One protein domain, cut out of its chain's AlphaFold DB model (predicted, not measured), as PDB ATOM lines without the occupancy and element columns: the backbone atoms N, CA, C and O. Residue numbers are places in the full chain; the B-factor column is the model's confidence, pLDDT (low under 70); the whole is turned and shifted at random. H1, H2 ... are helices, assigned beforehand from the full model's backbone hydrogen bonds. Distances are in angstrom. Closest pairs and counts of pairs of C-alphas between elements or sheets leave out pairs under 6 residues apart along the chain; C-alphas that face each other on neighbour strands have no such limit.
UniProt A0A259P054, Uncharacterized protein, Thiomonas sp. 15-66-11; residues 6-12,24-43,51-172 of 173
ATOM      1  N   VAL A   6     -56.912 -59.660  -2.184       65.31
ATOM      2  CA  VAL A   6     -55.466 -59.658  -1.921       65.31
ATOM      3  C   VAL A   6     -54.634 -59.873  -3.195       65.31
ATOM      4  O   VAL A   6     -53.623 -59.199  -3.398       65.31
ATOM      5  N   LYS A   7     -55.058 -60.764  -4.102       67.50
ATOM      6  CA  LYS A   7     -54.380 -60.991  -5.392       67.50
ATOM      7  C   LYS A   7     -54.575 -59.814  -6.350       67.50
ATOM      8  O   LYS A   7     -53.649 -59.486  -7.091       67.50
ATOM      9  N   MET A   8     -55.738 -59.160  -6.313       60.22
ATOM     10  CA  MET A   8     -56.020 -57.961  -7.108       60.22
ATOM     11  C   MET A   8     -55.166 -56.775  -6.637       60.22
ATOM     12  O   MET A   8     -54.514 -56.132  -7.461       60.22
ATOM     13  N   PHE A   9     -55.069 -56.547  -5.324       63.72
ATOM     14  CA  PHE A   9     -54.219 -55.503  -4.745       63.72
ATOM     15  C   PHE A   9     -52.726 -55.751  -4.999       63.72
ATOM     16  O   PHE A   9     -52.009 -54.825  -5.383       63.72
ATOM     17  N   ALA A  10     -52.252 -56.996  -4.877       63.59
ATOM     18  CA  ALA A  10     -50.868 -57.347  -5.201       63.59
ATOM     19  C   ALA A  10     -50.550 -57.158  -6.699       63.59
ATOM     20  O   ALA A  10     -49.487 -56.640  -7.054       63.59
ATOM     21  N   TRP A  11     -51.475 -57.526  -7.592       67.12
ATOM     22  CA  TRP A  11     -51.329 -57.319  -9.036       67.12
ATOM     23  C   TRP A  11     -51.304 -55.829  -9.408       67.12
ATOM     24  O   TRP A  11     -50.413 -55.394 -10.144       67.12
ATOM     25  N   LEU A  12     -52.215 -55.027  -8.843       68.06
ATOM     26  CA  LEU A  12     -52.243 -53.570  -9.016       68.06
ATOM     27  C   LEU A  12     -50.960 -52.912  -8.485       68.06
ATOM     28  O   LEU A  12     -50.373 -52.066  -9.165       68.06
ATOM     29  N   ALA A  24     -39.201 -43.660 -14.406       87.75
ATOM     30  CA  ALA A  24     -37.925 -43.246 -13.827       87.75
ATOM     31  C   ALA A  24     -36.738 -43.522 -14.766       87.75
ATOM     32  O   ALA A  24     -35.851 -42.682 -14.901       87.75
ATOM     33  N   ALA A  25     -36.710 -44.670 -15.449       87.94
ATOM     34  CA  ALA A  25     -35.679 -44.967 -16.444       87.94
ATOM     35  C   ALA A  25     -35.734 -43.992 -17.632       87.94
ATOM     36  O   ALA A  25     -34.701 -43.437 -18.006       87.94
ATOM     37  N   LEU A  26     -36.935 -43.720 -18.158       91.62
ATOM     38  CA  LEU A  26     -37.151 -42.743 -19.228       91.62
ATOM     39  C   LEU A  26     -36.736 -41.327 -18.804       91.62
ATOM     40  O   LEU A  26     -36.062 -40.645 -19.566       91.62
ATOM     41  N   THR A  27     -37.045 -40.926 -17.568       92.38
ATOM     42  CA  THR A  27     -36.624 -39.637 -16.986       92.38
ATOM     43  C   THR A  27     -35.107 -39.485 -17.010       92.38
ATOM     44  O   THR A  27     -34.587 -38.480 -17.488       92.38
ATOM     45  N   ARG A  28     -34.378 -40.506 -16.550       90.50
ATOM     46  CA  ARG A  28     -32.909 -40.480 -16.544       90.50
ATOM     47  C   ARG A  28     -32.335 -40.413 -17.960       90.50
ATOM     48  O   ARG A  28     -31.395 -39.663 -18.207       90.50
ATOM     49  N   ALA A  29     -32.923 -41.153 -18.900       91.31
ATOM     50  CA  ALA A  29     -32.525 -41.099 -20.302       91.31
ATOM     51  C   ALA A  29     -32.812 -39.724 -20.938       91.31
ATOM     52  O   ALA A  29     -31.968 -39.212 -21.670       91.31
ATOM     53  N   ALA A  30     -33.944 -39.091 -20.616       94.56
ATOM     54  CA  ALA A  30     -34.295 -37.751 -21.087       94.56
ATOM     55  C   ALA A  30     -33.335 -36.674 -20.560       94.56
ATOM     56  O   ALA A  30     -32.876 -35.823 -21.323       94.56
ATOM     57  N   GLN A  31     -32.971 -36.746 -19.278       93.44
ATOM     58  CA  GLN A  31     -31.973 -35.858 -18.679       93.44
ATOM     59  C   GLN A  31     -30.599 -36.029 -19.343       93.44
ATOM     60  O   GLN A  31     -29.950 -35.041 -19.677       93.44
ATOM     61  N   MET A  32     -30.184 -37.272 -19.610       91.75
ATOM     62  CA  MET A  32     -28.929 -37.560 -20.311       91.75
ATOM     63  C   MET A  32     -28.940 -37.065 -21.764       91.75
ATOM     64  O   MET A  32     -27.963 -36.474 -22.221       91.75
ATOM     65  N   ALA A  33     -30.043 -37.268 -22.491       93.75
ATOM     66  CA  ALA A  33     -30.197 -36.766 -23.855       93.75
ATOM     67  C   ALA A  33     -30.092 -35.234 -23.900       93.75
ATOM     68  O   ALA A  33     -29.397 -34.691 -24.757       93.75
ATOM     69  N   THR A  34     -30.719 -34.551 -22.940       95.38
ATOM     70  CA  THR A  34     -30.642 -33.091 -22.780       95.38
ATOM     71  C   THR A  34     -29.212 -32.639 -22.492       95.38
ATOM     72  O   THR A  34     -28.706 -31.756 -23.182       95.38
ATOM     73  N   TYR A  35     -28.520 -33.295 -21.555       93.62
ATOM     74  CA  TYR A  35     -27.114 -33.016 -21.250       93.62
ATOM     75  C   TYR A  35     -26.207 -33.172 -22.474       93.62
ATOM     76  O   TYR A  35     -25.411 -32.282 -22.771       93.62
ATOM     77  N   ILE A  36     -26.330 -34.280 -23.208       91.00
ATOM     78  CA  ILE A  36     -25.514 -34.529 -24.400       91.00
ATOM     79  C   ILE A  36     -25.828 -33.498 -25.484       91.00
ATOM     80  O   ILE A  36     -24.903 -32.936 -26.063       91.00
ATOM     81  N   SER A  37     -27.101 -33.186 -25.720       92.31
ATOM     82  CA  SER A  37     -27.500 -32.154 -26.682       92.31
ATOM     83  C   SER A  37     -26.892 -30.786 -26.340       92.31
ATOM     84  O   SER A  37     -26.215 -30.176 -27.170       92.31
ATOM     85  N   LEU A  38     -27.013 -30.354 -25.079       92.88
ATOM     86  CA  LEU A  38     -26.418 -29.114 -24.576       92.88
ATOM     87  C   LEU A  38     -24.894 -29.111 -24.701       92.88
ATOM     88  O   LEU A  38     -24.323 -28.155 -25.220       92.88
ATOM     89  N   ARG A  39     -24.225 -30.188 -24.276       90.50
ATOM     90  CA  ARG A  39     -22.763 -30.309 -24.353       90.50
ATOM     91  C   ARG A  39     -22.260 -30.164 -25.780       90.50
ATOM     92  O   ARG A  39     -21.238 -29.524 -25.989       90.50
ATOM     93  N   ASN A  40     -22.967 -30.730 -26.750       85.50
ATOM     94  CA  ASN A  40     -22.572 -30.626 -28.149       85.50
ATOM     95  C   ASN A  40     -22.865 -29.249 -28.739       85.50
ATOM     96  O   ASN A  40     -22.054 -28.754 -29.511       85.50
ATOM     97  N   SER A  41     -23.949 -28.585 -28.321       87.19
ATOM     98  CA  SER A  41     -24.209 -27.187 -28.708       87.19
ATOM     99  C   SER A  41     -23.135 -26.205 -28.213       87.19
ATOM    100  O   SER A  41     -23.042 -25.087 -28.708       87.19
ATOM    101  N   LEU A  42     -22.337 -26.625 -27.227       86.06
ATOM    102  CA  LEU A  42     -21.250 -25.857 -26.630       86.06
ATOM    103  C   LEU A  42     -19.871 -26.192 -27.208       86.06
ATOM    104  O   LEU A  42     -18.915 -25.476 -26.914       86.06
ATOM    105  N   GLN A  43     -19.744 -27.266 -27.994       77.69
ATOM    106  CA  GLN A  43     -18.465 -27.613 -28.605       77.69
ATOM    107  C   GLN A  43     -18.124 -26.617 -29.723       77.69
ATOM    108  O   GLN A  43     -19.009 -26.235 -30.493       77.69
ATOM    109  N   ARG A  51      -8.809 -27.659 -26.379       70.12
ATOM    110  CA  ARG A  51      -7.966 -27.941 -25.206       70.12
ATOM    111  C   ARG A  51      -8.794 -28.738 -24.200       70.12
ATOM    112  O   ARG A  51     -10.008 -28.549 -24.111       70.12
ATOM    113  N   ASP A  52      -8.170 -29.640 -23.449       72.69
ATOM    114  CA  ASP A  52      -8.915 -30.489 -22.509       72.69
ATOM    115  C   ASP A  52      -9.704 -29.656 -21.480       72.69
ATOM    116  O   ASP A  52     -10.856 -29.984 -21.188       72.69
ATOM    117  N   ASP A  53      -9.171 -28.495 -21.084       74.81
ATOM    118  CA  ASP A  53      -9.845 -27.503 -20.235       74.81
ATOM    119  C   ASP A  53     -11.162 -26.974 -20.843       74.81
ATOM    120  O   ASP A  53     -12.149 -26.761 -20.139       74.81
ATOM    121  N   GLU A  54     -11.228 -26.792 -22.166       78.06
ATOM    122  CA  GLU A  54     -12.432 -26.310 -22.862       78.06
ATOM    123  C   GLU A  54     -13.511 -27.393 -22.936       78.06
ATOM    124  O   GLU A  54     -14.708 -27.108 -22.805       78.06
ATOM    125  N   LYS A  55     -13.100 -28.656 -23.111       79.88
ATOM    126  CA  LYS A  55     -14.020 -29.804 -23.070       79.88
ATOM    127  C   LYS A  55     -14.593 -29.983 -21.674       79.88
ATOM    128  O   LYS A  55     -15.783 -30.283 -21.542       79.88
ATOM    129  N   GLU A  56     -13.759 -29.802 -20.655       83.06
ATOM    130  CA  GLU A  56     -14.175 -29.857 -19.260       83.06
ATOM    131  C   GLU A  56     -15.157 -28.724 -18.940       83.06
ATOM    132  O   GLU A  56     -16.255 -28.990 -18.444       83.06
ATOM    133  N   LEU A  57     -14.832 -27.481 -19.314       84.44
ATOM    134  CA  LEU A  57     -15.711 -26.326 -19.124       84.44
ATOM    135  C   LEU A  57     -17.052 -26.488 -19.853       84.44
ATOM    136  O   LEU A  57     -18.107 -26.188 -19.292       84.44
ATOM    137  N   SER A  58     -17.039 -27.006 -21.081       86.75
ATOM    138  CA  SER A  58     -18.266 -27.291 -21.840       86.75
ATOM    139  C   SER A  58     -19.125 -28.356 -21.156       86.75
ATOM    140  O   SER A  58     -20.349 -28.236 -21.119       86.75
ATOM    141  N   GLY A  59     -18.489 -29.383 -20.579       88.50
ATOM    142  CA  GLY A  59     -19.163 -30.405 -19.780       88.50
ATOM    143  C   GLY A  59     -19.837 -29.821 -18.539       88.50
ATOM    144  O   GLY A  59     -21.009 -30.099 -18.302       88.50
ATOM    145  N   LEU A  60     -19.142 -28.953 -17.800       88.06
ATOM    146  CA  LEU A  60     -19.719 -28.254 -16.648       88.06
ATOM    147  C   LEU A  60     -20.914 -27.387 -17.028       88.06
ATOM    148  O   LEU A  60     -21.966 -27.482 -16.413       88.06
ATOM    149  N   ARG A  61     -20.774 -26.549 -18.060       90.44
ATOM    150  CA  ARG A  61     -21.863 -25.673 -18.507       90.44
ATOM    151  C   ARG A  61     -23.083 -26.483 -18.926       90.44
ATOM    152  O   ARG A  61     -24.204 -26.141 -18.563       90.44
ATOM    153  N   ALA A  62     -22.879 -27.588 -19.643       92.00
ATOM    154  CA  ALA A  62     -23.962 -28.493 -20.007       92.00
ATOM    155  C   ALA A  62     -24.629 -29.129 -18.780       92.00
ATOM    156  O   ALA A  62     -25.858 -29.217 -18.738       92.00
ATOM    157  N   ALA A  63     -23.847 -29.543 -17.779       90.38
ATOM    158  CA  ALA A  63     -24.365 -30.079 -16.524       90.38
ATOM    159  C   ALA A  63     -25.174 -29.021 -15.760       90.38
ATOM    160  O   ALA A  63     -26.348 -29.254 -15.475       90.38
ATOM    161  N   ALA A  64     -24.610 -27.830 -15.540       90.31
ATOM    162  CA  ALA A  64     -25.269 -26.701 -14.891       90.31
ATOM    163  C   ALA A  64     -26.595 -26.333 -15.576       90.31
ATOM    164  O   ALA A  64     -27.628 -26.233 -14.913       90.31
ATOM    165  N   ARG A  65     -26.608 -26.212 -16.909       92.69
ATOM    166  CA  ARG A  65     -27.834 -25.944 -17.680       92.69
ATOM    167  C   ARG A  65     -28.860 -27.061 -17.536       92.69
ATOM    168  O   ARG A  65     -30.023 -26.778 -17.281       92.69
ATOM    169  N   THR A  66     -28.446 -28.322 -17.647       93.69
ATOM    170  CA  THR A  66     -29.343 -29.477 -17.460       93.69
ATOM    171  C   THR A  66     -29.972 -29.455 -16.065       93.69
ATOM    172  O   THR A  66     -31.180 -29.609 -15.911       93.69
ATOM    173  N   ASN A  67     -29.163 -29.190 -15.046       90.19
ATOM    174  CA  ASN A  67     -29.577 -29.090 -13.654       90.19
ATOM    175  C   ASN A  67     -30.571 -27.947 -13.413       90.19
ATOM    176  O   ASN A  67     -31.581 -28.148 -12.739       90.19
ATOM    177  N   ILE A  68     -30.336 -26.781 -14.023       90.69
ATOM    178  CA  ILE A  68     -31.279 -25.656 -14.034       90.69
ATOM    179  C   ILE A  68     -32.618 -26.077 -14.651       90.69
ATOM    180  O   ILE A  68     -33.663 -25.879 -14.029       90.69
ATOM    181  N   LEU A  69     -32.593 -26.702 -15.833       93.31
ATOM    182  CA  LEU A  69     -33.802 -27.119 -16.551       93.31
ATOM    183  C   LEU A  69     -34.654 -28.116 -15.758       93.31
ATOM    184  O   LEU A  69     -35.875 -28.114 -15.886       93.31
ATOM    185  N   TYR A  70     -34.029 -28.945 -14.922       91.31
ATOM    186  CA  TYR A  70     -34.721 -29.940 -14.104       91.31
ATOM    187  C   TYR A  70     -34.876 -29.548 -12.630       91.31
ATOM    188  O   TYR A  70     -35.242 -30.388 -11.811       91.31
ATOM    189  N   GLY A  71     -34.612 -28.283 -12.279       82.44
ATOM    190  CA  GLY A  71     -34.821 -27.757 -10.927       82.44
ATOM    191  C   GLY A  71     -33.935 -28.368  -9.852       82.44
ATOM    192  O   GLY A  71     -34.287 -28.328  -8.674       82.44
ATOM    193  N   ASN A  72     -32.799 -28.934 -10.248       76.25
ATOM    194  CA  ASN A  72     -31.822 -29.515  -9.346       76.25
ATOM    195  C   ASN A  72     -30.492 -28.777  -9.513       76.25
ATOM    196  O   ASN A  72     -29.549 -29.383 -10.016       76.25
ATOM    197  N   PRO A  73     -30.419 -27.468  -9.181       61.66
ATOM    198  CA  PRO A  73     -29.183 -26.708  -9.307       61.66
ATOM    199  C   PRO A  73     -28.121 -27.438  -8.491       61.66
ATOM    200  O   PRO A  73     -28.239 -27.577  -7.273       61.66
ATOM    201  N   SER A  74     -27.136 -28.010  -9.174       57.56
ATOM    202  CA  SER A  74     -26.100 -28.788  -8.516       57.56
ATOM    203  C   SER A  74     -25.346 -27.913  -7.513       57.56
ATOM    204  O   SER A  74     -25.235 -26.698  -7.670       57.56
ATOM    205  N   ASN A  75     -24.710 -28.551  -6.525       53.12
ATOM    206  CA  ASN A  75     -23.661 -27.941  -5.693       53.12
ATOM    207  C   ASN A  75     -22.406 -27.528  -6.509       53.12
ATOM    208  O   ASN A  75     -21.332 -27.329  -5.942       53.12
ATOM    209  N   GLU A  76     -22.517 -27.385  -7.836       51.59
ATOM    210  CA  GLU A  76     -21.484 -26.865  -8.742       51.59
ATOM    211  C   GLU A  76     -21.163 -25.384  -8.509       51.59
ATOM    212  O   GLU A  76     -20.253 -24.865  -9.147       51.59
ATOM    213  N   ALA A  77     -21.766 -24.760  -7.490       46.78
ATOM    214  CA  ALA A  77     -21.318 -23.533  -6.816       46.78
ATOM    215  C   ALA A  77     -19.834 -23.537  -6.350       46.78
ATOM    216  O   ALA A  77     -19.414 -22.658  -5.606       46.78
ATOM    217  N   ARG A  78     -19.031 -24.530  -6.756       50.28
ATOM    218  CA  ARG A  78     -17.584 -24.637  -6.545       50.28
ATOM    219  C   ARG A  78     -16.741 -24.204  -7.752       50.28
ATOM    220  O   ARG A  78     -15.524 -24.168  -7.617       50.28
ATOM    221  N   ARG A  79     -17.334 -23.926  -8.918       59.53
ATOM    222  CA  ARG A  79     -16.628 -23.353 -10.080       59.53
ATOM    223  C   ARG A  79     -17.237 -21.989 -10.391       59.53
ATOM    224  O   ARG A  79     -18.442 -21.838 -10.225       59.53
ATOM    225  N   ASP A  80     -16.417 -21.029 -10.822       70.31
ATOM    226  CA  ASP A  80     -16.753 -19.612 -11.083       70.31
ATOM    227  C   ASP A  80     -17.742 -19.396 -12.258       70.31
ATOM    228  O   ASP A  80     -17.576 -18.508 -13.094       70.31
ATOM    229  N   LEU A  81     -18.768 -20.241 -12.378       80.62
ATOM    230  CA  LEU A  81     -19.820 -20.126 -13.375       80.62
ATOM    231  C   LEU A  81     -20.851 -19.087 -12.930       80.62
ATOM    232  O   LEU A  81     -21.423 -19.177 -11.843       80.62
ATOM    233  N   ASP A  82     -21.152 -18.144 -13.821       87.44
ATOM    234  CA  ASP A  82     -22.297 -17.252 -13.671       87.44
ATOM    235  C   ASP A  82     -23.595 -18.041 -13.908       87.44
ATOM    236  O   ASP A  82     -24.054 -18.219 -15.040       87.44
ATOM    237  N   LEU A  83     -24.200 -18.524 -12.821       85.69
ATOM    238  CA  LEU A  83     -25.442 -19.299 -12.869       85.69
ATOM    239  C   LEU A  83     -26.609 -18.521 -13.491       85.69
ATOM    240  O   LEU A  83     -27.502 -19.137 -14.075       85.69
ATOM    241  N   ALA A  84     -26.620 -17.188 -13.393       87.88
ATOM    242  CA  ALA A  84     -27.661 -16.381 -14.017       87.88
ATOM    243  C   ALA A  84     -27.500 -16.367 -15.543       87.88
ATOM    244  O   ALA A  84     -28.496 -16.457 -16.266       87.88
ATOM    245  N   GLU A  85     -26.263 -16.304 -16.045       90.56
ATOM    246  CA  GLU A  85     -26.006 -16.444 -17.481       90.56
ATOM    247  C   GLU A  85     -26.297 -17.859 -17.980       90.56
ATOM    248  O   GLU A  85     -26.955 -18.009 -19.010       90.56
ATOM    249  N   GLU A  86     -25.907 -18.899 -17.238       91.00
ATOM    250  CA  GLU A  86     -26.231 -20.276 -17.628       91.00
ATOM    251  C   GLU A  86     -27.747 -20.532 -17.627       91.00
ATOM    252  O   GLU A  86     -28.251 -21.216 -18.518       91.00
ATOM    253  N   HIS A  87     -28.502 -19.911 -16.712       89.88
ATOM    254  CA  HIS A  87     -29.967 -19.949 -16.726       89.88
ATOM    255  C   HIS A  87     -30.541 -19.299 -17.990       89.88
ATOM    256  O   HIS A  87     -31.344 -19.912 -18.694       89.88
ATOM    257  N   ARG A  88     -30.099 -18.080 -18.330       92.56
ATOM    258  CA  ARG A  88     -30.523 -17.405 -19.570       92.56
ATOM    259  C   ARG A  88     -30.163 -18.224 -20.809       92.56
ATOM    260  O   ARG A  88     -30.971 -18.330 -21.727       92.56
ATOM    261  N   ALA A  89     -28.972 -18.815 -20.839       93.44
ATOM    262  CA  ALA A  89     -28.521 -19.636 -21.952       93.44
ATOM    263  C   ALA A  89     -29.328 -20.937 -22.092       93.44
ATOM    264  O   ALA A  89     -29.627 -21.335 -23.217       93.44
ATOM    265  N   ALA A  90     -29.719 -21.571 -20.982       93.12
ATOM    266  CA  ALA A  90     -30.588 -22.747 -20.993       93.12
ATOM    267  C   ALA A  90     -31.975 -22.431 -21.576       93.12
ATOM    268  O   ALA A  90     -32.461 -23.179 -22.421       93.12
ATOM    269  N   LEU A  91     -32.579 -21.301 -21.186       94.44
ATOM    270  CA  LEU A  91     -33.869 -20.861 -21.735       94.44
ATOM    271  C   LEU A  91     -33.777 -20.547 -23.230       94.44
ATOM    272  O   LEU A  91     -34.543 -21.097 -24.016       94.44
ATOM    273  N   ARG A  92     -32.770 -19.765 -23.648       95.12
ATOM    274  CA  ARG A  92     -32.531 -19.500 -25.077       95.12
ATOM    275  C   ARG A  92     -32.365 -20.795 -25.864       95.12
ATOM    276  O   ARG A  92     -32.844 -20.892 -26.986       95.12
ATOM    277  N   TRP A  93     -31.684 -21.792 -25.304       95.69
ATOM    278  CA  TRP A  93     -31.534 -23.084 -25.967       95.69
ATOM    279  C   TRP A  93     -32.881 -23.805 -26.143       95.69
ATOM    280  O   TRP A  93     -33.137 -24.325 -27.230       95.69
ATOM    281  N   LEU A  94     -33.768 -23.780 -25.141       96.38
ATOM    282  CA  LEU A  94     -35.121 -24.342 -25.261       96.38
ATOM    283  C   LEU A  94     -35.955 -23.658 -26.345       96.38
ATOM    284  O   LEU A  94     -36.645 -24.344 -27.099       96.38
ATOM    285  N   ASP A  95     -35.853 -22.335 -26.472       95.62
ATOM    286  CA  ASP A  95     -36.572 -21.580 -27.507       95.62
ATOM    287  C   ASP A  95     -36.193 -22.022 -28.929       95.62
ATOM    288  O   ASP A  95     -37.025 -21.991 -29.835       95.62
ATOM    289  N   HIS A  96     -34.957 -22.496 -29.122       94.94
ATOM    290  CA  HIS A  96     -34.446 -22.960 -30.417       94.94
ATOM    291  C   HIS A  96     -34.505 -24.484 -30.592       94.94
ATOM    292  O   HIS A  96     -34.133 -24.993 -31.650       94.94
ATOM    293  N   THR A  97     -34.969 -25.235 -29.588       94.56
ATOM    294  CA  THR A  97     -35.023 -26.706 -29.633       94.56
ATOM    295  C   THR A  97     -36.400 -27.244 -29.216       94.56
ATOM    296  O   THR A  97     -36.535 -27.880 -28.169       94.56
ATOM    297  N   PRO A  98     -37.448 -27.073 -30.050       95.69
ATOM    298  CA  PRO A  98     -38.833 -27.373 -29.665       95.69
ATOM    299  C   PRO A  98     -39.057 -28.797 -29.138       95.69
ATOM    300  O   PRO A  98     -39.766 -28.993 -28.156       95.69
ATOM    301  N   VAL A  99     -38.400 -29.795 -29.744       96.44
ATOM    302  CA  VAL A  99     -38.502 -31.199 -29.308       96.44
ATOM    303  C   VAL A  99     -37.902 -31.405 -27.912       96.44
ATOM    304  O   VAL A  99     -38.465 -32.141 -27.104       96.44
ATOM    305  N   PHE A 100     -36.781 -30.748 -27.603       97.12
ATOM    306  CA  PHE A 100     -36.174 -30.818 -26.273       97.12
ATOM    307  C   PHE A 100     -36.953 -30.005 -25.244       97.12
ATOM    308  O   PHE A 100     -37.057 -30.429 -24.097       97.12
ATOM    309  N   ARG A 101     -37.564 -28.892 -25.647       97.44
ATOM    310  CA  ARG A 101     -38.491 -28.130 -24.805       97.44
ATOM    311  C   ARG A 101     -39.682 -28.963 -24.357       97.44
ATOM    312  O   ARG A 101     -39.940 -29.044 -23.157       97.44
ATOM    313  N   GLU A 102     -40.335 -29.660 -25.281       97.75
ATOM    314  CA  GLU A 102     -41.394 -30.615 -24.944       97.75
ATOM    315  C   GLU A 102     -40.872 -31.734 -24.032       97.75
ATOM    316  O   GLU A 102     -41.477 -32.030 -23.000       97.75
ATOM    317  N   LEU A 103     -39.711 -32.319 -24.361       97.44
ATOM    318  CA  LEU A 103     -39.089 -33.371 -23.555       97.44
ATOM    319  C   LEU A 103     -38.841 -32.912 -22.114       97.44
ATOM    320  O   LEU A 103     -39.165 -33.646 -21.181       97.44
ATOM    321  N   VAL A 104     -38.292 -31.714 -21.915       96.94
ATOM    322  CA  VAL A 104     -38.013 -31.149 -20.590       96.94
ATOM    323  C   VAL A 104     -39.309 -30.933 -19.812       96.94
ATOM    324  O   VAL A 104     -39.416 -31.424 -18.687       96.94
ATOM    325  N   VAL A 105     -40.318 -30.291 -20.413       96.44
ATOM    326  CA  VAL A 105     -41.622 -30.049 -19.769       96.44
ATOM    327  C   VAL A 105     -42.273 -31.358 -19.330       96.44
ATOM    328  O   VAL A 105     -42.696 -31.491 -18.177       96.44
ATOM    329  N   GLN A 106     -42.316 -32.356 -20.213       95.94
ATOM    330  CA  GLN A 106     -42.929 -33.642 -19.889       95.94
ATOM    331  C   GLN A 106     -42.135 -34.397 -18.821       95.94
ATOM    332  O   GLN A 106     -42.717 -34.973 -17.905       95.94
ATOM    333  N   THR A 107     -40.806 -34.319 -18.859       95.56
ATOM    334  CA  THR A 107     -39.943 -34.904 -17.825       95.56
ATOM    335  C   THR A 107     -40.207 -34.286 -16.447       95.56
ATOM    336  O   THR A 107     -40.342 -35.018 -15.468       95.56
ATOM    337  N   LEU A 108     -40.343 -32.960 -16.355       93.50
ATOM    338  CA  LEU A 108     -40.670 -32.267 -15.101       93.50
ATOM    339  C   LEU A 108     -42.023 -32.710 -14.529       93.50
ATOM    340  O   LEU A 108     -42.138 -32.975 -13.332       93.50
ATOM    341  N   ARG A 109     -43.035 -32.879 -15.388       91.56
ATOM    342  CA  ARG A 109     -44.353 -33.405 -14.991       91.56
ATOM    343  C   ARG A 109     -44.269 -34.837 -14.471       91.56
ATOM    344  O   ARG A 109     -44.911 -35.166 -13.471       91.56
ATOM    345  N   VAL A 110     -43.459 -35.685 -15.108       91.19
ATOM    346  CA  VAL A 110     -43.207 -37.058 -14.642       91.19
ATOM    347  C   VAL A 110     -42.529 -37.049 -13.278       91.19
ATOM    348  O   VAL A 110     -42.983 -37.757 -12.380       91.19
ATOM    349  N   ILE A 111     -41.490 -36.231 -13.092       88.94
ATOM    350  CA  ILE A 111     -40.791 -36.082 -11.808       88.94
ATOM    351  C   ILE A 111     -41.774 -35.652 -10.714       88.94
ATOM    352  O   ILE A 111     -41.840 -36.301  -9.666       88.94
ATOM    353  N   ALA A 112     -42.582 -34.621 -10.976       86.06
ATOM    354  CA  ALA A 112     -43.593 -34.133 -10.042       86.06
ATOM    355  C   ALA A 112     -44.623 -35.220  -9.694       86.06
ATOM    356  O   ALA A 112     -44.895 -35.459  -8.520       86.06
ATOM    357  N   THR A 113     -45.129 -35.949 -10.695       83.88
ATOM    358  CA  THR A 113     -46.106 -37.037 -10.505       83.88
ATOM    359  C   THR A 113     -45.525 -38.187  -9.680       83.88
ATOM    360  O   THR A 113     -46.171 -38.702  -8.766       83.88
ATOM    361  N   VAL A 114     -44.286 -38.593  -9.976       80.81
ATOM    362  CA  VAL A 114     -43.589 -39.663  -9.248       80.81
ATOM    363  C   VAL A 114     -43.311 -39.250  -7.805       80.81
ATOM    364  O   VAL A 114     -43.451 -40.084  -6.910       80.81
ATOM    365  N   ARG A 115     -42.928 -37.990  -7.567       79.12
ATOM    366  CA  ARG A 115     -42.702 -37.456  -6.220       79.12
ATOM    367  C   ARG A 115     -44.008 -37.381  -5.434       79.12
ATOM    368  O   ARG A 115     -44.065 -37.951  -4.348       79.12
ATOM    369  N   TYR A 116     -45.054 -36.784  -6.003       79.69
ATOM    370  CA  TYR A 116     -46.374 -36.704  -5.374       79.69
ATOM    371  C   TYR A 116     -46.871 -38.092  -4.959       79.69
ATOM    372  O   TYR A 116     -47.157 -38.321  -3.792       79.69
ATOM    373  N   GLY A 117     -46.824 -39.076  -5.865       74.19
ATOM    374  CA  GLY A 117     -47.244 -40.448  -5.564       74.19
ATOM    375  C   GLY A 117     -46.376 -41.212  -4.548       74.19
ATOM    376  O   GLY A 117     -46.700 -42.366  -4.254       74.19
ATOM    377  N   ARG A 118     -45.268 -40.627  -4.067       73.44
ATOM    378  CA  ARG A 118     -44.371 -41.190  -3.041       73.44
ATOM    379  C   ARG A 118     -44.417 -40.434  -1.716       73.44
ATOM    380  O   ARG A 118     -44.230 -41.067  -0.684       73.44
ATOM    381  N   THR A 119     -44.569 -39.112  -1.747       73.81
ATOM    382  CA  THR A 119     -44.381 -38.251  -0.570       73.81
ATOM    383  C   THR A 119     -45.584 -37.366  -0.251       73.81
ATOM    384  O   THR A 119     -45.484 -36.588   0.690       73.81
ATOM    385  N   ASP A 120     -46.656 -37.404  -1.056       71.69
ATOM    386  CA  ASP A 120     -47.823 -36.501  -0.987       71.69
ATOM    387  C   ASP A 120     -47.460 -35.000  -0.965       71.69
ATOM    388  O   ASP A 120     -48.252 -34.140  -0.586       71.69
ATOM    389  N   ALA A 121     -46.247 -34.657  -1.409       65.69
ATOM    390  CA  ALA A 121     -45.725 -33.296  -1.404       65.69
ATOM    391  C   ALA A 121     -45.707 -32.732  -2.827       65.69
ATOM    392  O   ALA A 121     -45.168 -33.353  -3.744       65.69
ATOM    393  N   ALA A 122     -46.247 -31.524  -2.990       59.41
ATOM    394  CA  ALA A 122     -46.435 -30.869  -4.284       59.41
ATOM    395  C   ALA A 122     -45.230 -30.036  -4.763       59.41
ATOM    396  O   ALA A 122     -45.376 -29.254  -5.695       59.41
ATOM    397  N   LYS A 123     -44.041 -30.148  -4.147       66.81
ATOM    398  CA  LYS A 123     -42.886 -29.342  -4.579       66.81
ATOM    399  C   LYS A 123     -42.452 -29.758  -5.985       66.81
ATOM    400  O   LYS A 123     -41.928 -30.861  -6.170       66.81
ATOM    401  N   VAL A 124     -42.634 -28.844  -6.933       67.31
ATOM    402  CA  VAL A 124     -42.287 -29.027  -8.337       67.31
ATOM    403  C   VAL A 124     -40.877 -28.503  -8.575       67.31
ATOM    404  O   VAL A 124     -40.625 -27.301  -8.534       67.31
ATOM    405  N   ASP A 125     -39.934 -29.413  -8.798       76.94
ATOM    406  CA  ASP A 125     -38.621 -29.015  -9.295       76.94
ATOM    407  C   ASP A 125     -38.813 -28.422 -10.706       76.94
ATOM    408  O   ASP A 125     -39.630 -28.919 -11.477       76.94
ATOM    409  N   GLY A 126     -38.118 -27.331 -11.038       80.56
ATOM    410  CA  GLY A 126     -38.189 -26.721 -12.373       80.56
ATOM    411  C   GLY A 126     -39.474 -25.929 -12.635       80.56
ATOM    412  O   GLY A 126     -39.819 -25.701 -13.791       80.56
ATOM    413  N   GLU A 127     -40.169 -25.480 -11.586       85.50
ATOM    414  CA  GLU A 127     -41.367 -24.634 -11.681       85.50
ATOM    415  C   GLU A 127     -41.241 -23.473 -12.693       85.50
ATOM    416  O   GLU A 127     -42.152 -23.337 -13.509       85.50
ATOM    417  N   PRO A 128     -40.129 -22.706 -12.771       88.44
ATOM    418  CA  PRO A 128     -39.994 -21.645 -13.774       88.44
ATOM    419  C   PRO A 128     -40.136 -22.138 -15.222       88.44
ATOM    420  O   PRO A 128     -40.725 -21.451 -16.053       88.44
ATOM    421  N   ILE A 129     -39.645 -23.344 -15.524       93.00
ATOM    422  CA  ILE A 129     -39.743 -23.953 -16.858       93.00
ATOM    423  C   ILE A 129     -41.188 -24.354 -17.163       93.00
ATOM    424  O   ILE A 129     -41.670 -24.145 -18.275       93.00
ATOM    425  N   LEU A 130     -41.902 -24.901 -16.177       91.56
ATOM    426  CA  LEU A 130     -43.314 -25.253 -16.332       91.56
ATOM    427  C   LEU A 130     -44.213 -24.021 -16.443       91.56
ATOM    428  O   LEU A 130     -45.184 -24.062 -17.190       91.56
ATOM    429  N   VAL A 131     -43.888 -22.929 -15.752       91.62
ATOM    430  CA  VAL A 131     -44.587 -21.647 -15.916       91.62
ATOM    431  C   VAL A 131     -44.352 -21.080 -17.316       91.62
ATOM    432  O   VAL A 131     -45.299 -20.623 -17.947       91.62
ATOM    433  N   ALA A 132     -43.116 -21.143 -17.821       92.38
ATOM    434  CA  ALA A 132     -42.764 -20.596 -19.129       92.38
ATOM    435  C   ALA A 132     -43.349 -21.397 -20.306       92.38
ATOM    436  O   ALA A 132     -43.861 -20.801 -21.247       92.38
ATOM    437  N   TYR A 133     -43.287 -22.733 -20.257       95.38
ATOM    438  CA  TYR A 133     -43.582 -23.592 -21.416       95.38
ATOM    439  C   TYR A 133     -44.664 -24.649 -21.160       95.38
ATOM    440  O   TYR A 133     -45.044 -25.393 -22.062       95.38
ATOM    441  N   GLY A 134     -45.169 -24.773 -19.931       92.94
ATOM    442  CA  GLY A 134     -46.079 -25.857 -19.558       92.94
ATOM    443  C   GLY A 134     -47.436 -25.805 -20.255       92.94
ATOM    444  O   GLY A 134     -48.044 -26.857 -20.446       92.94
ATOM    445  N   THR A 135     -47.903 -24.619 -20.649       95.62
ATOM    446  CA  THR A 135     -49.166 -24.432 -21.380       95.62
ATOM    447  C   THR A 135     -49.080 -24.873 -22.840       95.62
ATOM    448  O   THR A 135     -50.106 -25.245 -23.404       95.62
ATOM    449  N   GLU A 136     -47.882 -24.901 -23.437       95.81
ATOM    450  CA  GLU A 136     -47.669 -25.400 -24.805       95.81
ATOM    451  C   GLU A 136     -47.892 -26.916 -24.910       95.81
ATOM    452  O   GLU A 136     -48.278 -27.420 -25.962       95.81
ATOM    453  N   PHE A 137     -47.680 -27.646 -23.811       94.31
ATOM    454  CA  PHE A 137     -47.757 -29.107 -23.769       94.31
ATOM    455  C   PHE A 137     -48.713 -29.562 -22.659       94.31
ATOM    456  O   PHE A 137     -48.264 -30.113 -21.656       94.31
ATOM    457  N   PRO A 138     -50.031 -29.311 -22.779       90.06
ATOM    458  CA  PRO A 138     -50.986 -29.468 -21.680       90.06
ATOM    459  C   PRO A 138     -51.202 -30.923 -21.257       90.06
ATOM    460  O   PRO A 138     -51.514 -31.175 -20.094       90.06
ATOM    461  N   GLU A 139     -50.972 -31.886 -22.143       89.38
ATOM    462  CA  GLU A 139     -51.234 -33.300 -21.880       89.38
ATOM    463  C   GLU A 139     -50.212 -33.915 -20.916       89.38
ATOM    464  O   GLU A 139     -49.010 -33.635 -20.976       89.38
ATOM    465  N   ALA A 140     -50.699 -34.748 -19.994       87.12
ATOM    466  CA  ALA A 140     -49.844 -35.533 -19.115       87.12
ATOM    467  C   ALA A 140     -49.272 -36.734 -19.886       87.12
ATOM    468  O   ALA A 140     -50.015 -37.407 -20.606       87.12
ATOM    469  N   PRO A 141     -47.981 -37.056 -19.721       91.75
ATOM    470  CA  PRO A 141     -47.349 -38.074 -20.534       91.75
ATOM    471  C   PRO A 141     -47.692 -39.472 -20.006       91.75
ATOM    472  O   PRO A 141     -47.528 -39.788 -18.824       91.75
ATOM    473  N   THR A 142     -48.137 -40.340 -20.908       91.56
ATOM    474  CA  THR A 142     -48.191 -41.793 -20.685       91.56
ATOM    475  C   THR A 142     -46.801 -42.410 -20.902       91.56
ATOM    476  O   THR A 142     -45.963 -41.790 -21.557       91.56
ATOM    477  N   PRO A 143     -46.526 -43.640 -20.422       90.56
ATOM    478  CA  PRO A 143     -45.250 -44.303 -20.702       90.56
ATOM    479  C   PRO A 143     -44.914 -44.381 -22.194       90.56
ATOM    480  O   PRO A 143     -43.783 -44.092 -22.580       90.56
ATOM    481  N   ASP A 144     -45.904 -44.694 -23.031       93.00
ATOM    482  CA  ASP A 144     -45.706 -44.864 -24.471       93.00
ATOM    483  C   ASP A 144     -45.477 -43.522 -25.178       93.00
ATOM    484  O   ASP A 144     -44.544 -43.393 -25.971       93.00
ATOM    485  N   SER A 145     -46.273 -42.494 -24.854       95.56
ATOM    486  CA  SER A 145     -46.087 -41.147 -25.424       95.56
ATOM    487  C   SER A 145     -44.765 -40.522 -24.981       95.56
ATOM    488  O   SER A 145     -44.076 -39.902 -25.790       95.56
ATOM    489  N   TYR A 146     -44.350 -40.753 -23.732       95.25
ATOM    490  CA  TYR A 146     -43.070 -40.270 -23.230       95.25
ATOM    491  C   TYR A 146     -41.883 -40.974 -23.890       95.25
ATOM    492  O   TYR A 146     -40.904 -40.330 -24.269       95.25
ATOM    493  N   GLN A 147     -41.977 -42.292 -24.079       94.81
ATOM    494  CA  GLN A 147     -40.970 -43.053 -24.809       94.81
ATOM    495  C   GLN A 147     -40.871 -42.596 -26.269       94.81
ATOM    496  O   GLN A 147     -39.762 -42.398 -26.765       94.81
ATOM    497  N   ALA A 148     -42.000 -42.386 -26.951       95.81
ATOM    498  CA  ALA A 148     -42.018 -41.882 -28.322       95.81
ATOM    499  C   ALA A 148     -41.390 -40.481 -28.429       95.81
ATOM    500  O   ALA A 148     -40.589 -40.232 -29.333       95.81
ATOM    501  N   LEU A 149     -41.686 -39.589 -27.479       97.12
ATOM    502  CA  LEU A 149     -41.070 -38.265 -27.385       97.12
ATOM    503  C   LEU A 149     -39.551 -38.352 -27.188       97.12
ATOM    504  O   LEU A 149     -38.804 -37.654 -27.873       97.12
ATOM    505  N   LEU A 150     -39.081 -39.239 -26.307       95.38
ATOM    506  CA  LEU A 150     -37.650 -39.472 -26.116       95.38
ATOM    507  C   LEU A 150     -36.987 -39.971 -27.405       95.38
ATOM    508  O   LEU A 150     -35.947 -39.446 -27.791       95.38
ATOM    509  N   VAL A 151     -37.589 -40.936 -28.104       94.00
ATOM    510  CA  VAL A 151     -37.073 -41.425 -29.396       94.00
ATOM    511  C   VAL A 151     -36.998 -40.291 -30.420       94.00
ATOM    512  O   VAL A 151     -35.976 -40.140 -31.089       94.00
ATOM    513  N   ARG A 152     -38.033 -39.444 -30.499       95.81
ATOM    514  CA  ARG A 152     -38.041 -38.265 -31.375       95.81
ATOM    515  C   ARG A 152     -36.907 -37.301 -31.023       95.81
ATOM    516  O   ARG A 152     -36.190 -36.872 -31.920       95.81
ATOM    517  N   ALA A 153     -36.679 -37.020 -29.743       95.38
ATOM    518  CA  ALA A 153     -35.557 -36.190 -29.308       95.38
ATOM    519  C   ALA A 153     -34.205 -36.802 -29.698       95.38
ATOM    520  O   ALA A 153     -33.361 -36.115 -30.270       95.38
ATOM    521  N   LEU A 154     -34.018 -38.105 -29.482       92.62
ATOM    522  CA  LEU A 154     -32.794 -38.814 -29.862       92.62
ATOM    523  C   LEU A 154     -32.548 -38.790 -31.376       92.62
ATOM    524  O   LEU A 154     -31.400 -38.661 -31.786       92.62
ATOM    525  N   SER A 155     -33.594 -38.846 -32.206       92.56
ATOM    526  CA  SER A 155     -33.441 -38.765 -33.668       92.56
ATOM    527  C   SER A 155     -32.951 -37.406 -34.179       92.56
ATOM    528  O   SER A 155     -32.485 -37.322 -35.309       92.56
ATOM    529  N   THR A 156     -33.011 -36.353 -33.354       91.19
ATOM    530  CA  THR A 156     -32.417 -35.042 -33.685       91.19
ATOM    531  C   THR A 156     -30.910 -34.989 -33.426       91.19
ATOM    532  O   THR A 156     -30.244 -34.043 -33.838       91.19
ATOM    533  N   LEU A 157     -30.369 -36.000 -32.740       88.06
ATOM    534  CA  LEU A 157     -28.957 -36.112 -32.399       88.06
ATOM    535  C   LEU A 157     -28.193 -36.891 -33.473       88.06
ATOM    536  O   LEU A 157     -28.745 -37.767 -34.139       88.06
ATOM    537  N   THR A 158     -26.895 -36.623 -33.599       87.12
ATOM    538  CA  THR A 158     -26.014 -37.361 -34.515       87.12
ATOM    539  C   THR A 158     -25.843 -38.815 -34.071       87.12
ATOM    540  O   THR A 158     -25.978 -39.150 -32.892       87.12
ATOM    541  N   GLU A 159     -25.467 -39.704 -34.991       85.25
ATOM    542  CA  GLU A 159     -25.240 -41.121 -34.667       85.25
ATOM    543  C   GLU A 159     -24.177 -41.329 -33.574       85.25
ATOM    544  O   GLU A 159     -24.264 -42.261 -32.775       85.25
ATOM    545  N   GLY A 160     -23.159 -40.462 -33.512       83.81
ATOM    546  CA  GLY A 160     -22.170 -40.478 -32.428       83.81
ATOM    547  C   GLY A 160     -22.818 -40.231 -31.064       83.81
ATOM    548  O   GLY A 160     -22.617 -40.999 -30.128       83.81
ATOM    549  N   GLN A 161     -23.687 -39.226 -30.986       84.31
ATOM    550  CA  GLN A 161     -24.389 -38.839 -29.760       84.31
ATOM    551  C   GLN A 161     -25.392 -39.908 -29.316       84.31
ATOM    552  O   GLN A 161     -25.477 -40.239 -28.132       84.31
ATOM    553  N   GLN A 162     -26.119 -40.499 -30.266       84.62
ATOM    554  CA  GLN A 162     -27.018 -41.619 -29.985       84.62
ATOM    555  C   GLN A 162     -26.246 -42.827 -29.430       84.62
ATOM    556  O   GLN A 162     -26.694 -43.462 -28.471       84.62
ATOM    557  N   ARG A 163     -25.054 -43.120 -29.975       84.88
ATOM    558  CA  ARG A 163     -24.174 -44.182 -29.462       84.88
ATOM    559  C   ARG A 163     -23.674 -43.895 -28.050       84.88
ATOM    560  O   ARG A 163     -23.671 -44.821 -27.238       84.88
ATOM    561  N   ASP A 164     -23.319 -42.653 -27.736       80.44
ATOM    562  CA  ASP A 164     -22.898 -42.257 -26.387       80.44
ATOM    563  C   ASP A 164     -24.019 -42.462 -25.361       80.44
ATOM    564  O   ASP A 164     -23.795 -43.061 -24.303       80.44
ATOM    565  N   ILE A 165     -25.250 -42.061 -25.703       79.38
ATOM    566  CA  ILE A 165     -26.440 -42.273 -24.866       79.38
ATOM    567  C   ILE A 165     -26.698 -43.773 -24.677       79.38
ATOM    568  O   ILE A 165     -26.865 -44.240 -23.550       79.38
ATOM    569  N   ALA A 166     -26.659 -44.562 -25.754       80.56
ATOM    570  CA  ALA A 166     -26.840 -46.011 -25.687       80.56
ATOM    571  C   ALA A 166     -25.735 -46.717 -24.880       80.56
ATOM    572  O   ALA A 166     -25.994 -47.700 -24.183       80.56
ATOM    573  N   ALA A 167     -24.488 -46.247 -24.961       81.75
ATOM    574  CA  ALA A 167     -23.379 -46.761 -24.163       81.75
ATOM    575  C   ALA A 167     -23.519 -46.393 -22.680       81.75
ATOM    576  O   ALA A 167     -23.157 -47.190 -21.817       81.75
ATOM    577  N   TRP A 168     -24.039 -45.207 -22.364       79.56
ATOM    578  CA  TRP A 168     -24.355 -44.823 -20.990       79.56
ATOM    579  C   TRP A 168     -25.490 -45.682 -20.414       79.56
ATOM    580  O   TRP A 168     -25.307 -46.292 -19.363       79.56
ATOM    581  N   MET A 169     -26.602 -45.844 -21.142       75.94
ATOM    582  CA  MET A 169     -27.738 -46.666 -20.696       75.94
ATOM    583  C   MET A 169     -27.336 -48.122 -20.410       75.94
ATOM    584  O   MET A 169     -27.812 -48.717 -19.446       75.94
ATOM    585  N   ARG A 170     -26.422 -48.692 -21.211       79.06
ATOM    586  CA  ARG A 170     -25.899 -50.057 -21.014       79.06
ATOM    587  C   ARG A 170     -24.972 -50.207 -19.805       79.06
ATOM    588  O   ARG A 170     -24.850 -51.312 -19.291       79.06
ATOM    589  N   ARG A 171     -24.317 -49.130 -19.355       72.75
ATOM    590  CA  ARG A 171     -23.364 -49.146 -18.227       72.75
ATOM    591  C   ARG A 171     -24.025 -49.057 -16.848       72.75
ATOM    592  O   ARG A 171     -23.324 -49.146 -15.849       72.75
ATOM    593  N   GLY A 172     -25.351 -48.958 -16.801       54.69
ATOM    594  CA  GLY A 172     -26.121 -49.006 -15.563       54.69
ATOM    595  C   GLY A 172     -26.700 -47.646 -15.211       54.69
ATOM    596  O   GLY A 172     -26.055 -46.832 -14.556       54.69
TER     597      GLY A 172
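AT A GLANCE: This is residues 6 to 12, 24 to 43 and 51 to 172 of the 173 residues of an uncharacterized protein of Thiomonas sp. 15-66-11 (UniProt A0A259P054). Three helices side by side, H2, H5 and H7, form an up-and-down bundle; H3 crosses H2, with H4 about perpendicular to H3, while H8 packs on H2 and the short H6 packs on H5. H1 sticks out alone, far from this body, beyond a cut. The printed part has 149 residues with eight named helices, H1 to H8 in order along the chain, and no named strand; its class is all helix. The whole is compact by its radius of gyration of the C-alphas, 16.4 A, but elongated in outline, spanning 61 by 32 by 29 A.

HOW THE PARTS SIT: H1, residues 6 to 12, stands free and touches no helix. H2, residues 24 to 41, and H5, residues 98 to 119, are the hubs, touching four helices each. They touch at a shallow tilt of 34 degrees, only just short of steep, opposite ways; their closest C-alphas are those of Thr 27 and Thr 107, 5.8 A apart. With H7, residues 143 to 155, they make a bundle, up and down, each helix running against the one before it. H7 touches residues 26 to 33 of H2 the same way, at a shallow tilt of 19 degrees, the C-alphas of Ala 30 and Leu 150 being closest at 6.3 A. H3, residues 52 to 69, touches H2 at a steep tilt of 47 degrees, opposite ways, with C-alphas 39 and 62 closest at 4.9 A. H4, residues 83 to 95, touches H3 about perpendicular, at 74 degrees; C-alphas 65 and 90 are closest at 5.4 A. H6, residues 127 to 133, forms a helical hairpin with H5, C-alphas 105 and 130 closest at 6.1 A. H8, residues 159 to 170, touches H2, with C-alphas 33 and 165 closest at 6.7 A. In H1 to H8 every O i to N i+4 pair is within hydrogen-bond range.

IN THESE COORDINATES: H1 begins at C-alpha 6, (-55.466, -59.658, -1.921). H2 and H3 are each 25.8 A from first to last C-alpha, H4 is 18.5 A, and H5, the longest helix, is 31.6 A. H6 is short; H7 is 18.4 A and H8 is 16.3 A. H5 begins at (-38.833, -27.373, -29.665), and H8 ends at C-alpha 170, (-25.899, -50.057, -21.014).

THE WHOLE: The farthest C-alphas, those of Val 6 and Arg 51, are 61.7 A apart. Residues 13 to 23 and 44 to 50 are not printed; the C-alpha gaps are 18.3 A and 11.0 A. The link H3 to H4 is long. Confidence is under 70 at residues 6 to 12, 73 to 79, 121 to 124 and 172.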